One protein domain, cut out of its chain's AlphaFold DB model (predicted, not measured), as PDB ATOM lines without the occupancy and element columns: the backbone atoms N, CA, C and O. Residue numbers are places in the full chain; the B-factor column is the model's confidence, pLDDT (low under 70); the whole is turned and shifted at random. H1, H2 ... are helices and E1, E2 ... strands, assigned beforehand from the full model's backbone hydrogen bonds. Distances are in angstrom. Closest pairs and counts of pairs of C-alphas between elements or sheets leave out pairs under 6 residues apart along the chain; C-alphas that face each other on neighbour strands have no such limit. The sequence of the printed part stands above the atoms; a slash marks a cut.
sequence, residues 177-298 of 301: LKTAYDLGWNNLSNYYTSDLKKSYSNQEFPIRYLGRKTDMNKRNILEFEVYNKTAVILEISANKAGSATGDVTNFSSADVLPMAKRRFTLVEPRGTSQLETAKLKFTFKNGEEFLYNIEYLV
ATOM      1  N   LEU A 177      -5.961  35.094  40.369       95.44
ATOM      2  CA  LEU A 177      -5.027  36.120  40.838       95.44
ATOM      3  C   LEU A 177      -4.228  36.750  39.691       95.44
ATOM      4  O   LEU A 177      -3.091  37.179  39.894       95.44
ATOM      5  N   LYS A 178      -4.814  36.820  38.487       95.44
ATOM      6  CA  LYS A 178      -4.135  37.299  37.272       95.44
ATOM      7  C   LYS A 178      -3.405  38.622  37.491       95.44
ATOM      8  O   LYS A 178      -2.254  38.744  37.100       95.44
ATOM      9  N   THR A 179      -4.034  39.586  38.166       93.81
ATOM     10  CA  THR A 179      -3.424  40.894  38.453       93.81
ATOM     11  C   THR A 179      -2.141  40.772  39.276       93.81
ATOM     12  O   THR A 179      -1.170  41.459  38.985       93.81
ATOM     13  N   ALA A 180      -2.097  39.891  40.279       94.50
ATOM     14  CA  ALA A 180      -0.888  39.676  41.069       94.50
ATOM     15  C   ALA A 180       0.219  39.011  40.230       94.50
ATOM     16  O   ALA A 180       1.367  39.452  40.281       94.50
ATOM     17  N   TYR A 181      -0.132  38.017  39.406       94.50
ATOM     18  CA  TYR A 181       0.811  37.378  38.479       94.50
ATOM     19  C   TYR A 181       1.362  38.353  37.430       94.50
ATOM     20  O   TYR A 181       2.572  38.386  37.209       94.50
ATOM     21  N   ASP A 182       0.509  39.195  36.844       92.88
ATOM     22  CA  ASP A 182       0.903  40.239  35.886       92.88
ATOM     23  C   ASP A 182       1.851  41.275  36.528       92.88
ATOM     24  O   ASP A 182       2.701  41.847  35.852       92.88
ATOM     25  N   LEU A 183       1.746  41.489  37.847       91.31
ATOM     26  CA  LEU A 183       2.644  42.350  38.625       91.31
ATOM     27  C   LEU A 183       3.968  41.674  39.026       91.31
ATOM     28  O   LEU A 183       4.798  42.321  39.664       91.31
ATOM     29  N   GLY A 184       4.181  40.404  38.665       92.38
ATOM     30  CA  GLY A 184       5.419  39.664  38.925       92.38
ATOM     31  C   GLY A 184       5.384  38.738  40.144       92.38
ATOM     32  O   GLY A 184       6.418  38.158  40.482       92.38
ATOM     33  N   TRP A 185       4.231  38.571  40.801       94.81
ATOM     34  CA  TRP A 185       4.081  37.631  41.914       94.81
ATOM     35  C   TRP A 185       3.886  36.192  41.430       94.81
ATOM     36  O   TRP A 185       3.167  35.939  40.471       94.81
ATOM     37  N   ASN A 186       4.501  35.232  42.114       94.50
ATOM     38  CA  ASN A 186       4.434  33.808  41.802       94.50
ATOM     39  C   ASN A 186       4.289  32.962  43.070       94.50
ATOM     40  O   ASN A 186       4.444  33.447  44.190       94.50
ATOM     41  N   ASN A 187       4.008  31.671  42.865       93.75
ATOM     42  CA  ASN A 187       3.787  30.693  43.929       93.75
ATOM     43  C   ASN A 187       2.673  31.114  44.911       93.75
ATOM     44  O   ASN A 187       2.834  31.095  46.129       93.75
ATOM     45  N   LEU A 188       1.531  31.537  44.358       95.19
ATOM     46  CA  LEU A 188       0.412  32.094  45.121       95.19
ATOM     47  C   LEU A 188      -0.620  31.050  45.568       95.19
ATOM     48  O   LEU A 188      -1.636  31.439  46.134       95.19
ATOM     49  N   SER A 189      -0.390  29.750  45.354       93.88
ATOM     50  CA  SER A 189      -1.354  28.694  45.713       93.88
ATOM     51  C   SER A 189      -1.694  28.706  47.205       93.88
ATOM     52  O   SER A 189      -2.866  28.781  47.561       93.88
ATOM     53  N   ASN A 190      -0.679  28.761  48.074       92.69
ATOM     54  CA  ASN A 190      -0.882  28.824  49.527       92.69
ATOM     55  C   ASN A 190      -1.538  30.138  49.965       92.69
ATOM     56  O   ASN A 190      -2.324  30.153  50.901       92.69
ATOM     57  N   TYR A 191      -1.245  31.247  49.278       95.25
ATOM     58  CA  TYR A 191      -1.947  32.504  49.525       95.25
ATOM     59  C   TYR A 191      -3.413  32.406  49.105       95.25
ATOM     60  O   TYR A 191      -4.286  32.865  49.826       95.25
ATOM     61  N   TYR A 192      -3.725  31.784  47.972       94.94
ATOM     62  CA  TYR A 192      -5.097  31.690  47.487       94.94
ATOM     63  C   TYR A 192      -6.018  30.929  48.450       94.94
ATOM     64  O   TYR A 192      -7.176  31.311  48.610       94.94
ATOM     65  N   THR A 193      -5.502  29.892  49.111       93.62
ATOM     66  CA  THR A 193      -6.240  29.101  50.107       93.62
ATOM     67  C   THR A 193      -6.173  29.672  51.529       93.62
ATOM     68  O   THR A 193      -6.849  29.143  52.410       93.62
ATOM     69  N   SER A 194      -5.401  30.743  51.747       94.88
ATOM     70  CA  SER A 194      -5.159  31.349  53.063       94.88
ATOM     71  C   SER A 194      -6.343  32.137  53.625       94.88
ATOM     72  O   SER A 194      -7.182  32.667  52.884       94.88
ATOM     73  N   ASP A 195      -6.357  32.309  54.945       94.12
ATOM     74  CA  ASP A 195      -7.264  33.240  55.615       94.12
ATOM     75  C   ASP A 195      -6.929  34.693  55.265       94.12
ATOM     76  O   ASP A 195      -7.843  35.498  55.058       94.12
ATOM     77  N   LEU A 196      -5.643  35.021  55.092       94.75
ATOM     78  CA  LEU A 196      -5.205  36.345  54.644       94.75
ATOM     79  C   LEU A 196      -5.893  36.770  53.335       94.75
ATOM     80  O   LEU A 196      -6.372  37.902  53.236       94.75
ATOM     81  N   LYS A 197      -6.008  35.877  52.340       95.56
ATOM     82  CA  LYS A 197      -6.653  36.194  51.051       95.56
ATOM     83  C   LYS A 197      -8.129  36.571  51.196       95.56
ATOM     84  O   LYS A 197      -8.641  37.319  50.358       95.56
ATOM     85  N   LYS A 198      -8.833  36.125  52.239       95.19
ATOM     86  CA  LYS A 198     -10.255  36.468  52.441       95.19
ATOM     87  C   LYS A 198     -10.470  37.975  52.622       95.19
ATOM     88  O   LYS A 198     -11.537  38.476  52.283       95.19
ATOM     89  N   SER A 199      -9.454  38.707  53.083       95.88
ATOM     90  CA  SER A 199      -9.503  40.166  53.253       95.88
ATOM     91  C   SER A 199      -9.231  40.971  51.972       95.88
ATOM     92  O   SER A 199      -9.344  42.197  51.992       95.88
ATOM     93  N   TYR A 200      -8.882  40.320  50.856       95.56
ATOM     94  CA  TYR A 200      -8.528  40.980  49.593       95.56
ATOM     95  C   TYR A 200      -9.405  40.474  48.449       95.56
ATOM     96  O   TYR A 200      -9.748  39.295  48.386       95.56
ATOM     97  N   SER A 201      -9.753  41.344  47.502       94.69
ATOM     98  CA  SER A 201     -10.406  40.889  46.268       94.69
ATOM     99  C   SER A 201      -9.420  40.143  45.356       94.69
ATOM    100  O   SER A 201      -8.215  40.122  45.593       94.69
ATOM    101  N   ASN A 202      -9.917  39.532  44.281       92.25
ATOM    102  CA  ASN A 202      -9.071  38.837  43.302       92.25
ATOM    103  C   ASN A 202      -8.186  39.788  42.469       92.25
ATOM    104  O   ASN A 202      -7.211  39.356  41.862       92.25
ATOM    105  N   GLN A 203      -8.503  41.086  42.472       92.19
ATOM    106  CA  GLN A 203      -7.731  42.134  41.796       92.19
ATOM    107  C   GLN A 203      -6.711  42.809  42.721       92.19
ATOM    108  O   GLN A 203      -5.943  43.663  42.285       92.19
ATOM    109  N   GLU A 204      -6.708  42.456  44.006       92.88
ATOM    110  CA  GLU A 204      -5.868  43.082  45.016       92.88
ATOM    111  C   GLU A 204      -4.834  42.100  45.553       92.88
ATOM    112  O   GLU A 204      -5.071  40.897  45.680       92.88
ATOM    113  N   PHE A 205      -3.685  42.647  45.928       95.06
ATOM    114  CA  PHE A 205      -2.635  41.915  46.611       95.06
ATOM    115  C   PHE A 205      -2.115  42.755  47.789       95.06
ATOM    116  O   PHE A 205      -2.083  43.984  47.668       95.06
ATOM    117  N   PRO A 206      -1.714  42.148  48.925       94.38
ATOM    118  CA  PRO A 206      -1.324  42.891  50.126       94.38
ATOM    119  C   PRO A 206      -0.094  43.781  49.932       94.38
ATOM    120  O   PRO A 206       0.097  44.723  50.697       94.38
ATOM    121  N   ILE A 207       0.736  43.492  48.924       95.25
ATOM    122  CA  ILE A 207       1.975  44.215  48.633       95.25
ATOM    123  C   ILE A 207       1.936  44.794  47.221       95.25
ATOM    124  O   ILE A 207       1.683  44.094  46.241       95.25
ATOM    125  N   ARG A 208       2.278  46.075  47.111       94.25
ATOM    126  CA  ARG A 208       2.440  46.795  45.852       94.25
ATOM    127  C   ARG A 208       3.884  47.249  45.689       94.25
ATOM    128  O   ARG A 208       4.418  47.926  46.561       94.25
ATOM    129  N   TYR A 209       4.500  46.923  44.560       93.69
ATOM    130  CA  TYR A 209       5.796  47.482  44.184       93.69
ATOM    131  C   TYR A 209       5.643  48.953  43.778       93.69
ATOM    132  O   TYR A 209       4.755  49.291  42.995       93.69
ATOM    133  N   LEU A 210       6.479  49.826  44.339       93.31
ATOM    134  CA  LEU A 210       6.458  51.268  44.079       93.31
ATOM    135  C   LEU A 210       7.559  51.712  43.111       93.31
ATOM    136  O   LEU A 210       7.381  52.719  42.431       93.31
ATOM    137  N   GLY A 211       8.683  50.994  43.045       90.00
ATOM    138  CA  GLY A 211       9.791  51.333  42.154       90.00
ATOM    139  C   GLY A 211      11.174  51.108  42.763       90.00
ATOM    140  O   GLY A 211      11.320  50.497  43.823       90.00
ATOM    141  N   ARG A 212      12.195  51.633  42.075       90.62
ATOM    142  CA  ARG A 212      13.597  51.611  42.511       90.62
ATOM    143  C   ARG A 212      14.053  52.983  42.976       90.62
ATOM    144  O   ARG A 212      13.717  53.989  42.354       90.62
ATOM    145  N   LYS A 213      14.900  53.015  44.002       89.56
ATOM    146  CA  LYS A 213      15.679  54.195  44.391       89.56
ATOM    147  C   LYS A 213      17.130  53.830  44.635       89.56
ATOM    148  O   LYS A 213      17.455  52.678  44.886       89.56
ATOM    149  N   THR A 214      18.003  54.823  44.562       85.75
ATOM    150  CA  THR A 214      19.402  54.673  44.965       85.75
ATOM    151  C   THR A 214      19.572  55.234  46.373       85.75
ATOM    152  O   THR A 214      19.191  56.373  46.635       85.75
ATOM    153  N   ASP A 215      20.115  54.427  47.278       81.62
ATOM    154  CA  ASP A 215      20.488  54.834  48.635       81.62
ATOM    155  C   ASP A 215      21.678  55.808  48.627       81.62
ATOM    156  O   ASP A 215      22.456  55.838  47.669       81.62
ATOM    157  N   MET A 216      21.919  56.504  49.740       77.81
ATOM    158  CA  MET A 216      23.112  57.344  49.948       77.81
ATOM    159  C   MET A 216      24.419  56.566  49.707       77.81
ATOM    160  O   MET A 216      25.407  57.120  49.230       77.81
ATOM    161  N   ASN A 217      24.395  55.251  49.946       80.25
ATOM    162  CA  ASN A 217      25.506  54.327  49.709       80.25
ATOM    163  C   ASN A 217      25.594  53.796  48.261       80.25
ATOM    164  O   ASN A 217      26.237  52.772  48.028       80.25
ATOM    165  N   LYS A 218      24.926  54.433  47.286       80.31
ATOM    166  CA  LYS A 218      24.875  54.012  45.868       80.31
ATOM    167  C   LYS A 218      24.391  52.567  45.662       80.31
ATOM    168  O   LYS A 218      24.806  51.883  44.728       80.31
ATOM    169  N   ARG A 219      23.528  52.077  46.555       81.94
ATOM    170  CA  ARG A 219      22.878  50.763  46.433       81.94
ATOM    171  C   ARG A 219      21.484  50.945  45.862       81.94
ATOM    172  O   ARG A 219      20.773  51.847  46.295       81.94
ATOM    173  N   ASN A 220      21.081  50.061  44.961       86.69
ATOM    174  CA  ASN A 220      19.700  50.013  44.512       86.69
ATOM    175  C   ASN A 220      18.817  49.442  45.624       86.69
ATOM    176  O   ASN A 220      19.126  48.407  46.219       86.69
ATOM    177  N   ILE A 221      17.725  50.137  45.900       89.88
ATOM    178  CA  ILE A 221      16.693  49.775  46.859       89.88
ATOM    179  C   ILE A 221      15.388  49.616  46.089       89.88
ATOM    180  O   ILE A 221      15.000  50.485  45.310       89.88
ATOM    181  N   LEU A 222      14.704  48.511  46.340       92.19
ATOM    182  CA  LEU A 222      13.346  48.247  45.899       92.19
ATOM    183  C   LEU A 222      12.382  48.777  46.961       92.19
ATOM    184  O   LEU A 222      12.507  48.447  48.141       92.19
ATOM    185  N   GLU A 223      11.430  49.604  46.544       94.31
ATOM    186  CA  GLU A 223      10.384  50.129  47.414       94.31
ATOM    187  C   GLU A 223       9.071  49.391  47.189       94.31
ATOM    188  O   GLU A 223       8.618  49.205  46.058       94.31
ATOM    189  N   PHE A 224       8.417  49.045  48.288       95.56
ATOM    190  CA  PHE A 224       7.101  48.438  48.297       95.56
ATOM    191  C   PHE A 224       6.199  49.162  49.300       95.56
ATOM    192  O   PHE A 224       6.648  49.747  50.289       95.56
ATOM    193  N   GLU A 225       4.900  49.089  49.061       96.31
ATOM    194  CA  GLU A 225       3.859  49.473  50.000       96.31
ATOM    195  C   GLU A 225       3.050  48.240  50.357       96.31
ATOM    196  O   GLU A 225       2.533  47.546  49.484       96.31
ATOM    197  N   VAL A 226       2.924  47.992  51.648       96.81
ATOM    198  CA  VAL A 226       2.050  46.963  52.180       96.81
ATOM    199  C   VAL A 226       0.763  47.626  52.637       96.81
ATOM    200  O   VAL A 226       0.812  48.658  53.311       96.81
ATOM    201  N   TYR A 227      -0.376  47.016  52.328       96.75
ATOM    202  CA  TYR A 227      -1.669  47.381  52.888       96.75
ATOM    203  C   TYR A 227      -2.278  46.201  53.642       96.75
ATOM    204  O   TYR A 227      -2.679  45.215  53.025       96.75
ATOM    205  N   ASN A 228      -2.370  46.307  54.967       97.31
ATOM    206  CA  ASN A 228      -3.007  45.302  55.808       97.31
ATOM    207  C   ASN A 228      -4.513  45.587  55.917       97.31
ATOM    208  O   ASN A 228      -4.906  46.574  56.528       97.31
ATOM    209  N   LYS A 229      -5.351  44.724  55.332       96.62
ATOM    210  CA  LYS A 229      -6.824  44.794  55.423       96.62
ATOM    211  C   LYS A 229      -7.412  43.881  56.501       96.62
ATOM    212  O   LYS A 229      -8.626  43.704  56.570       96.62
ATOM    213  N   THR A 230      -6.568  43.240  57.295       95.81
ATOM    214  CA  THR A 230      -7.001  42.317  58.344       95.81
ATOM    215  C   THR A 230      -7.208  43.057  59.665       95.81
ATOM    216  O   THR A 230      -6.833  44.224  59.816       95.81
ATOM    217  N   ALA A 231      -7.818  42.370  60.631       94.62
ATOM    218  CA  ALA A 231      -7.999  42.869  61.992       94.62
ATOM    219  C   ALA A 231      -6.786  42.605  62.909       94.62
ATOM    220  O   ALA A 231      -6.802  43.018  64.066       94.62
ATOM    221  N   VAL A 232      -5.743  41.926  62.416       96.19
ATOM    222  CA  VAL A 232      -4.543  41.555  63.184       96.19
ATOM    223  C   VAL A 232      -3.292  42.181  62.571       96.19
ATOM    224  O   VAL A 232      -3.339  42.747  61.481       96.19
ATOM    225  N   ILE A 233      -2.169  42.148  63.288       96.44
ATOM    226  CA  ILE A 233      -0.892  42.632  62.751       96.44
ATOM    227  C   ILE A 233      -0.439  41.680  61.640       96.44
ATOM    228  O   ILE A 233      -0.434  40.465  61.824       96.44
ATOM    229  N   LEU A 234      -0.054  42.256  60.502       96.94
ATOM    230  CA  LEU A 234       0.540  41.536  59.384       96.94
ATOM    231  C   LEU A 234       2.054  41.739  59.431       96.94
ATOM    232  O   LEU A 234       2.539  42.834  59.140       96.94
ATOM    233  N   GLU A 235       2.790  40.700  59.806       97.12
ATOM    234  CA  GLU A 235       4.253  40.710  59.767       97.12
ATOM    235  C   GLU A 235       4.694  40.238  58.383       97.12
ATOM    236  O   GLU A 235       4.253  39.195  57.891       97.12
ATOM    237  N   ILE A 236       5.561  41.008  57.733       95.56
ATOM    238  CA  ILE A 236       6.109  40.654  56.427       95.56
ATOM    239  C   ILE A 236       7.613  40.639  56.528       95.56
ATOM    240  O   ILE A 236       8.224  41.553  57.077       95.56
ATOM    241  N   SER A 237       8.214  39.624  55.929       94.62
ATOM    242  CA  SER A 237       9.644  39.600  55.678       94.62
ATOM    243  C   SER A 237       9.917  39.217  54.236       94.62
ATOM    244  O   SER A 237       9.152  38.473  53.620       94.62
ATOM    245  N   ALA A 238      11.006  39.740  53.684       94.25
ATOM    246  CA  ALA A 238      11.490  39.325  52.381       94.25
ATOM    247  C   ALA A 238      13.000  39.124  52.406       94.25
ATOM    248  O   ALA A 238      13.712  39.804  53.142       94.25
ATOM    249  N   ASN A 239      13.474  38.205  51.573       91.94
ATOM    250  CA  ASN A 239      14.892  37.990  51.317       91.94
ATOM    251  C   ASN A 239      15.114  37.577  49.855       91.94
ATOM    252  O   ASN A 239      14.164  37.271  49.128       91.94
ATOM    253  N   LYS A 240      16.369  37.536  49.409       90.31
ATOM    254  CA  LYS A 240      16.732  36.989  48.099       90.31
ATOM    255  C   LYS A 240      16.357  35.501  48.024       90.31
ATOM    256  O   LYS A 240      16.602  34.719  48.944       90.31
ATOM    257  N   ALA A 241      15.758  35.087  46.908       86.06
ATOM    258  CA  ALA A 241      15.487  33.678  46.659       86.06
ATOM    259  C   ALA A 241      16.807  32.900  46.511       86.06
ATOM    260  O   ALA A 241      17.687  33.304  45.752       86.06
ATOM    261  N   GLY A 242      16.934  31.774  47.217       82.62
ATOM    262  CA  GLY A 242      18.140  30.937  47.178       82.62
ATOM    263  C   GLY A 242      19.274  31.396  48.101       82.62
ATOM    264  O   GLY A 242      20.362  30.835  48.022       82.62
ATOM    265  N   SER A 243      19.042  32.382  48.976       82.50
ATOM    266  CA  SER A 243      19.979  32.719  50.052       82.50
ATOM    267  C   SER A 243      20.241  31.515  50.963       82.50
ATOM    268  O   SER A 243      19.320  30.768  51.306       82.50
ATOM    269  N   ALA A 244      21.506  31.329  51.343       80.81
ATOM    270  CA  ALA A 244      21.908  30.305  52.301       80.81
ATOM    271  C   ALA A 244      21.299  30.589  53.683       80.81
ATOM    272  O   ALA A 244      20.975  31.730  54.018       80.81
ATOM    273  N   THR A 245      21.163  29.555  54.512       76.88
ATOM    274  CA  THR A 245      20.688  29.712  55.891       76.88
ATOM    275  C   THR A 245      21.564  30.721  56.639       76.88
ATOM    276  O   THR A 245      22.774  30.540  56.734       76.88
ATOM    277  N   GLY A 246      20.953  31.786  57.163       76.38
ATOM    278  CA  GLY A 246      21.650  32.861  57.879       76.38
ATOM    279  C   GLY A 246      22.132  34.030  57.007       76.38
ATOM    280  O   GLY A 246      22.595  35.028  57.554       76.38
ATOM    281  N   ASP A 247      21.991  33.962  55.680       82.00
ATOM    282  CA  ASP A 247      22.264  35.104  54.803       82.00
ATOM    283  C   ASP A 247      21.144  36.150  54.912       82.00
ATOM    284  O   ASP A 247      20.031  35.962  54.421       82.00
ATOM    285  N   VAL A 248      21.461  37.269  55.563       82.44
ATOM    286  CA  VAL A 248      20.552  38.405  55.788       82.44
ATOM    287  C   VAL A 248      20.898  39.622  54.928       82.44
ATOM    288  O   VAL A 248      20.391  40.715  55.167       82.44
ATOM    289  N   THR A 249      21.759  39.466  53.917       82.94
ATOM    290  CA  THR A 249      22.268  40.589  53.105       82.94
ATOM    291  C   THR A 249      21.169  41.375  52.392       82.94
ATOM    292  O   THR A 249      21.264  42.597  52.256       82.94
ATOM    293  N   ASN A 250      20.113  40.682  51.968       85.75
ATOM    294  CA  ASN A 250      18.927  41.248  51.336       85.75
ATOM    295  C   ASN A 250      17.680  41.081  52.209       85.75
ATOM    296  O   ASN A 250      16.579  41.195  51.687       85.75
ATOM    297  N   PHE A 251      17.830  40.796  53.505       90.00
ATOM    298  CA  PHE A 251      16.692  40.626  54.399       90.00
ATOM    299  C   PHE A 251      16.124  41.979  54.823       90.00
ATOM    300  O   PHE A 251      16.855  42.906  55.169       90.00
ATOM    301  N   SER A 252      14.802  42.078  54.847       92.50
ATOM    302  CA  SER A 252      14.096  43.179  55.493       92.50
ATOM    303  C   SER A 252      12.756  42.673  56.008       92.50
ATOM    304  O   SER A 252      12.182  41.727  55.460       92.50
ATOM    305  N   SER A 253      12.254  43.301  57.067       94.19
ATOM    306  CA  SER A 253      10.969  42.960  57.674       94.19
ATOM    307  C   SER A 253      10.213  44.206  58.115       94.19
ATOM    308  O   SER A 253      10.805  45.261  58.353       94.19
ATOM    309  N   ALA A 254       8.891  44.096  58.169       94.88
ATOM    310  CA  ALA A 254       8.013  45.165  58.603       94.88
ATOM    311  C   ALA A 254       6.719  44.606  59.200       94.88
ATOM    312  O   ALA A 254       6.058  43.769  58.587       94.88
ATOM    313  N   ASP A 255       6.322  45.175  60.335       96.56
ATOM    314  CA  ASP A 255       5.024  44.910  60.951       96.56
ATOM    315  C   ASP A 255       4.018  45.961  60.499       96.56
ATOM    316  O   ASP A 255       4.270  47.170  60.582       96.56
ATOM    317  N   VAL A 256       2.866  45.527  60.006       96.81
ATOM    318  CA  VAL A 256       1.828  46.423  59.499       96.81
ATOM    319  C   VAL A 256       0.597  46.290  60.373       96.81
ATOM    320  O   VAL A 256      -0.035  45.235  60.424       96.81
ATOM    321  N   LEU A 257       0.264  47.375  61.075       97.38
ATOM    322  CA  LEU A 257      -0.902  47.433  61.954       97.38
ATOM    323  C   LEU A 257      -2.206  47.147  61.179       97.38
ATOM    324  O   LEU A 257      -2.252  47.375  59.965       97.38
ATOM    325  N   PRO A 258      -3.260  46.667  61.862       97.00
ATOM    326  CA  PRO A 258      -4.573  46.461  61.258       97.00
ATOM    327  C   PRO A 258      -5.065  47.698  60.503       97.00
ATOM    328  O   PRO A 258      -4.929  48.821  60.989       97.00
ATOM    329  N   MET A 259      -5.648  47.492  59.321       95.69
ATOM    330  CA  MET A 259      -6.206  48.553  58.465       95.69
ATOM    331  C   MET A 259      -5.217  49.674  58.090       95.69
ATOM    332  O   MET A 259      -5.630  50.768  57.701       95.69
ATOM    333  N   ALA A 260      -3.907  49.421  58.178       97.00
ATOM    334  CA  ALA A 260      -2.869  50.412  57.923       97.00
ATOM    335  C   ALA A 260      -2.047  50.101  56.669       97.00
ATOM    336  O   ALA A 260      -1.969  48.968  56.185       97.00
ATOM    337  N   LYS A 261      -1.387  51.143  56.156       96.69
ATOM    338  CA  LYS A 261      -0.374  51.031  55.104       96.69
ATOM    339  C   LYS A 261       1.006  51.299  55.672       96.69
ATOM    340  O   LYS A 261       1.173  52.198  56.494       96.69
ATOM    341  N   ARG A 262       2.006  50.565  55.194       96.56
ATOM    342  CA  ARG A 262       3.406  50.785  55.563       96.56
ATOM    343  C   ARG A 262       4.299  50.638  54.344       96.56
ATOM    344  O   ARG A 262       4.143  49.707  53.559       96.56
ATOM    345  N   ARG A 263       5.248  51.561  54.192       94.50
ATOM    346  CA  ARG A 263       6.324  51.412  53.208       94.50
ATOM    347  C   ARG A 263       7.400  50.498  53.768       94.50
ATOM    348  O   ARG A 263       7.774  50.611  54.934       94.50
ATOM    349  N   PHE A 264       7.879  49.616  52.914       91.31
ATOM    350  CA  PHE A 264       8.892  48.622  53.212       91.31
ATOM    351  C   PHE A 264       9.910  48.645  52.072       91.31
ATOM    352  O   PHE A 264       9.545  48.733  50.899       91.31
ATOM    353  N   THR A 265      11.190  48.632  52.425       91.88
ATOM    354  CA  THR A 265      12.286  48.728  51.467       91.88
ATOM    355  C   THR A 265      13.206  47.526  51.587       91.88
ATOM    356  O   THR A 265      13.425  46.988  52.676       91.88
ATOM    357  N   LEU A 266      13.743  47.105  50.445       90.81
ATOM    358  CA  LEU A 266      14.660  45.982  50.336       90.81
ATOM    359  C   LEU A 266      15.860  46.386  49.491       90.81
ATOM    360  O   LEU A 266      15.696  47.024  48.455       90.81
ATOM    361  N   VAL A 267      17.064  45.982  49.881       88.31
ATOM    362  CA  VAL A 267      18.227  46.119  48.997       88.31
ATOM    363  C   VAL A 267      18.018  45.202  47.790       88.31
ATOM    364  O   VAL A 267      17.726  44.018  47.964       88.31
ATOM    365  N   GLU A 268      18.154  45.734  46.574       85.75
ATOM    366  CA  GLU A 268      18.053  44.943  45.347       85.75
ATOM    367  C   GLU A 268      19.160  43.871  45.349       85.75
ATOM    368  O   GLU A 268      20.339  44.204  45.541       85.75
ATOM    369  N   PRO A 269      18.826  42.581  45.170       82.25
ATOM    370  CA  PRO A 269      19.834  41.539  45.068       82.25
ATOM    371  C   PRO A 269      20.743  41.816  43.875       82.25
ATOM    372  O   PRO A 269      20.268  41.964  42.751       82.25
ATOM    373  N   ARG A 270      22.060  41.854  44.096       69.44
ATOM    374  CA  ARG A 270      23.009  41.887  42.980       69.44
ATOM    375  C   ARG A 270      22.913  40.548  42.244       69.44
ATOM    376  O   ARG A 270      23.155  39.496  42.844       69.44
ATOM    377  N   GLY A 271      22.506  40.594  40.979       57.66
ATOM    378  CA  GLY A 271      22.587  39.448  40.081       57.66
ATOM    379  C   GLY A 271      24.047  39.067  39.844       57.66
ATOM    380  O   GLY A 271      24.932  39.921  39.846       57.66
ATOM    381  N   THR A 272      24.300  37.779  39.645       48.34
ATOM    382  CA  THR A 272      25.593  37.250  39.183       48.34
ATOM    383  C   THR A 272      25.856  37.584  37.709       48.34
ATOM    384  O   THR A 272      26.998  37.542  37.262       48.34
ATOM    385  N   SER A 273      24.813  37.975  36.967       47.16
ATOM    386  CA  SER A 273      24.845  38.416  35.572       47.16
ATOM    387  C   SER A 273      23.762  39.479  35.325       47.16
ATOM    388  O   SER A 273      22.709  39.441  35.959       47.16
ATOM    389  N   GLN A 274      23.993  40.411  34.392       51.06
ATOM    390  CA  GLN A 274      23.040  41.471  34.003       51.06
ATOM    391  C   GLN A 274      21.728  40.941  33.385       51.06
ATOM    392  O   GLN A 274      20.785  41.705  33.210       51.06
ATOM    393  N   LEU A 275      21.661  39.645  33.059       50.53
ATOM    394  CA  LEU A 275      20.530  38.997  32.382       50.53
ATOM    395  C   LEU A 275      19.616  38.184  33.317       50.53
ATOM    396  O   LEU A 275      18.578  37.699  32.874       50.53
ATOM    397  N   GLU A 276      19.973  38.008  34.593       59.91
ATOM    398  CA  GLU A 276      19.154  37.240  35.538       59.91
ATOM    399  C   GLU A 276      18.151  38.144  36.268       59.91
ATOM    400  O   GLU A 276      18.526  38.978  37.093       59.91
ATOM    401  N   THR A 277      16.856  37.947  36.002       67.94
ATOM    402  CA  THR A 277      15.757  38.553  36.767       67.94
ATOM    403  C   THR A 277      15.880  38.150  38.237       67.94
ATOM    404  O   THR A 277      15.664  36.985  38.589       67.94
ATOM    405  N   ALA A 278      16.235  39.094  39.110       82.88
ATOM    406  CA  ALA A 278      16.364  38.815  40.535       82.88
ATOM    407  C   ALA A 278      15.016  38.352  41.113       82.88
ATOM    408  O   ALA A 278      13.960  38.909  40.810       82.88
ATOM    409  N   LYS A 279      15.049  37.323  41.961       89.88
ATOM    410  CA  LYS A 279      13.860  36.787  42.630       89.88
ATOM    411  C   LYS A 279      13.924  37.068  44.122       89.88
ATOM    412  O   LYS A 279      14.950  36.827  44.760       89.88
ATOM    413  N   LEU A 280      12.814  37.533  44.679       92.12
ATOM    414  CA  LEU A 280      12.634  37.723  46.113       92.12
ATOM    415  C   LEU A 280      11.647  36.699  46.648       92.12
ATOM    416  O   LEU A 280      10.657  36.396  45.988       92.12
ATOM    417  N   LYS A 281      11.900  36.199  47.854       94.06
ATOM    418  CA  LYS A 281      10.966  35.373  48.612       94.06
ATOM    419  C   LYS A 281      10.387  36.194  49.745       94.06
ATOM    420  O   LYS A 281      11.131  36.680  50.591       94.06
ATOM    421  N   PHE A 282       9.071  36.306  49.751       95.69
ATOM    422  CA  PHE A 282       8.270  36.932  50.781       95.69
ATOM    423  C   PHE A 282       7.659  35.874  51.695       95.69
ATOM    424  O   PHE A 282       7.290  34.773  51.272       95.69
ATOM    425  N   THR A 283       7.550  36.256  52.957       95.75
ATOM    426  CA  THR A 283       6.891  35.507  54.015       95.75
ATOM    427  C   THR A 283       5.932  36.446  54.731       95.75
ATOM    428  O   THR A 283       6.286  37.592  55.014       95.75
ATOM    429  N   PHE A 284       4.732  35.956  55.010       95.88
ATOM    430  CA  PHE A 284       3.664  36.679  55.682       95.88
ATOM    431  C   PHE A 284       3.261  35.902  56.924       95.88
ATOM    432  O   PHE A 284       3.035  34.696  56.850       95.88
ATOM    433  N   LYS A 285       3.111  36.598  58.044       96.38
ATOM    434  CA  LYS A 285       2.473  36.060  59.240       96.38
ATOM    435  C   LYS A 285       1.264  36.918  59.575       96.38
ATOM    436  O   LYS A 285       1.383  38.131  59.732       96.38
ATOM    437  N   ASN A 286       0.104  36.279  59.632       94.56
ATOM    438  CA  ASN A 286      -1.190  36.911  59.839       94.56
ATOM    439  C   ASN A 286      -1.900  36.202  60.999       94.56
ATOM    440  O   ASN A 286      -2.574  35.192  60.804       94.56
ATOM    441  N   GLY A 287      -1.700  36.694  62.223       92.25
ATOM    442  CA  GLY A 287      -2.121  35.971  63.426       92.25
ATOM    443  C   GLY A 287      -1.340  34.662  63.589       92.25
ATOM    444  O   GLY A 287      -0.115  34.686  63.709       92.25
ATOM    445  N   GLU A 288      -2.049  33.530  63.594       92.19
ATOM    446  CA  GLU A 288      -1.461  32.182  63.675       92.19
ATOM    447  C   GLU A 288      -1.074  31.607  62.301       92.19
ATOM    448  O   GLU A 288      -0.318  30.639  62.220       92.19
ATOM    449  N   GLU A 289      -1.563  32.202  61.209       94.06
ATOM    450  CA  GLU A 289      -1.279  31.746  59.852       94.06
ATOM    451  C   GLU A 289       0.104  32.215  59.382       94.06
ATOM    452  O   GLU A 289       0.473  33.384  59.542       94.06
ATOM    453  N   PHE A 290       0.852  31.311  58.744       94.75
ATOM    454  CA  PHE A 290       2.180  31.580  58.202       94.75
ATOM    455  C   PHE A 290       2.273  31.158  56.733       94.75
ATOM    456  O   PHE A 290       2.223  29.973  56.401       94.75
ATOM    457  N   LEU A 291       2.443  32.134  55.842       95.19
ATOM    458  CA  LEU A 291       2.599  31.929  54.405       95.19
ATOM    459  C   LEU A 291       4.049  32.184  54.020       95.19
ATOM    460  O   LEU A 291       4.600  33.243  54.304       95.19
ATOM    461  N   TYR A 292       4.663  31.234  53.330       92.88
ATOM    462  CA  TYR A 292       6.072  31.280  52.959       92.88
ATOM    463  C   TYR A 292       6.254  30.948  51.476       92.88
ATOM    464  O   TYR A 292       5.340  30.450  50.818       92.88
ATOM    465  N   ASN A 293       7.457  31.207  50.953       89.81
ATOM    466  CA  ASN A 293       7.825  30.982  49.550       89.81
ATOM    467  C   ASN A 293       6.971  31.754  48.529       89.81
ATOM    468  O   ASN A 293       6.889  31.334  47.379       89.81
ATOM    469  N   ILE A 294       6.369  32.883  48.900       94.56
ATOM    470  CA  ILE A 294       5.699  33.739  47.918       94.56
ATOM    471  C   ILE A 294       6.776  34.489  47.145       94.56
ATOM    472  O   ILE A 294       7.609  35.168  47.739       94.56
ATOM    473  N   GLU A 295       6.808  34.339  45.828       94.69
ATOM    474  CA  GLU A 295       7.914  34.850  45.023       94.69
ATOM    475  C   GLU A 295       7.538  36.153  44.328       94.69
ATOM    476  O   GLU A 295       6.431  36.293  43.817       94.69
ATOM    477  N   TYR A 296       8.480  37.089  44.261       94.19
ATOM    478  CA  TYR A 296       8.373  38.295  43.450       94.19
ATOM    479  C   TYR A 296       9.525  38.347  42.450       94.19
ATOM    480  O   TYR A 296      10.698  38.275  42.835       94.19
ATOM    481  N   LEU A 297       9.191  38.462  41.167       92.12
ATOM    482  CA  LEU A 297      10.151  38.691  40.095       92.12
ATOM    483  C   LEU A 297      10.434  40.187  40.004       92.12
ATOM    484  O   LEU A 297       9.567  40.974  39.629       92.12
ATOM    485  N   VAL A 298      11.660  40.576  40.341       87.06
ATOM    486  CA  VAL A 298      12.113  41.959  40.213       87.06
ATOM    487  C   VAL A 298      12.177  42.295  38.718       87.06
ATOM    488  O   VAL A 298      12.865  41.579  37.994       87.06
TER     489      VAL A 298
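This is residues 177 to 298 of the 301 residues of an uncharacterized protein of Aeromonas taiwanensis (UniProt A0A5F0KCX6). Two twisted antiparallel sheets lie face to face as a sandwich, E4 E3 E6 E7 over E1 E2 E5, closer together along the E4 and E5 edges and open between the E7 and E1 edges. Three short helices, H1, H2 and H3, lie toward one end, and the long loops, residues 241 to 251 and 268 to 278, lie at the other end. The printed part has 122 residues, with three named helices and then seven named strands along the chain, and its class is mostly strand. It is compact, with a radius of gyration of the C-alphas of 14.2 A and spans of 39 by 28 by 27 A.

In the larger sheet, E4 is residues 252 to 256, 13.3 A long; E3 is 234 to 240, 20.3 A; E6 is 279 to 286, 22.9 A; and E7 is 289 to 297, 23.9 A, ending at C-alpha 297 (10.151, 38.691, 40.095). In the other sheet, E1 is residues 207 to 214, 20.7 A, and bends by 50 degrees at residue 211; E2 is 220 to 227, 23.1 A; and E5 is 261 to 267, 20.2 A. H1, residues 178 to 182, 6.0 A, begins at C-alpha 178 (-4.135, 37.299, 37.272); H2 is 189 to 192, 5.1 A, and H3 is 195 to 198, 5.4 A.

The sheet E4 E3 E6 E7 is antiparallel and strongly twisted, with N 236 and O 254 at 2.9 A for E3 and E4, N 283 and O 237 at 2.8 A for E6 and E3, and N 282 and O 294 at 2.7 A for E6 and E7. In the antiparallel sheet E1 E2 E5, N 221 and O 213 are 2.7 A apart, and N 222 and O 266 2.8 A. The facing parts of this sandwich, two sheets face to face, are 9.4 A centre to centre, their strands at 29 degrees. The closest C-alphas of edge strands E4 and E5 are those of Ser 252 and Leu 266, 5.9 A; E1 and E7 are apart. Residues 185 to 186 pair antiparallel with residues 295 to 296 of E7. H2 only grazes the larger sheet with residues 189 to 191, and H3 with 195 to 196; H1 is only just not on it, with 4 pairs of C-alphas within 10 A. Every O i to N i+4 pair in H1 is within hydrogen-bond range; H2 and H3 are too short for such a pair.

The C-alphas farthest apart, those of Ala 231 and Ser 273, are 42.4 A apart. The printed part has no cut. The links E3 to E4 and E5 to E6 are long, 11 residues each. Mean pLDDT of the printed part is 89.7, and residues 270 to 277 are under 70.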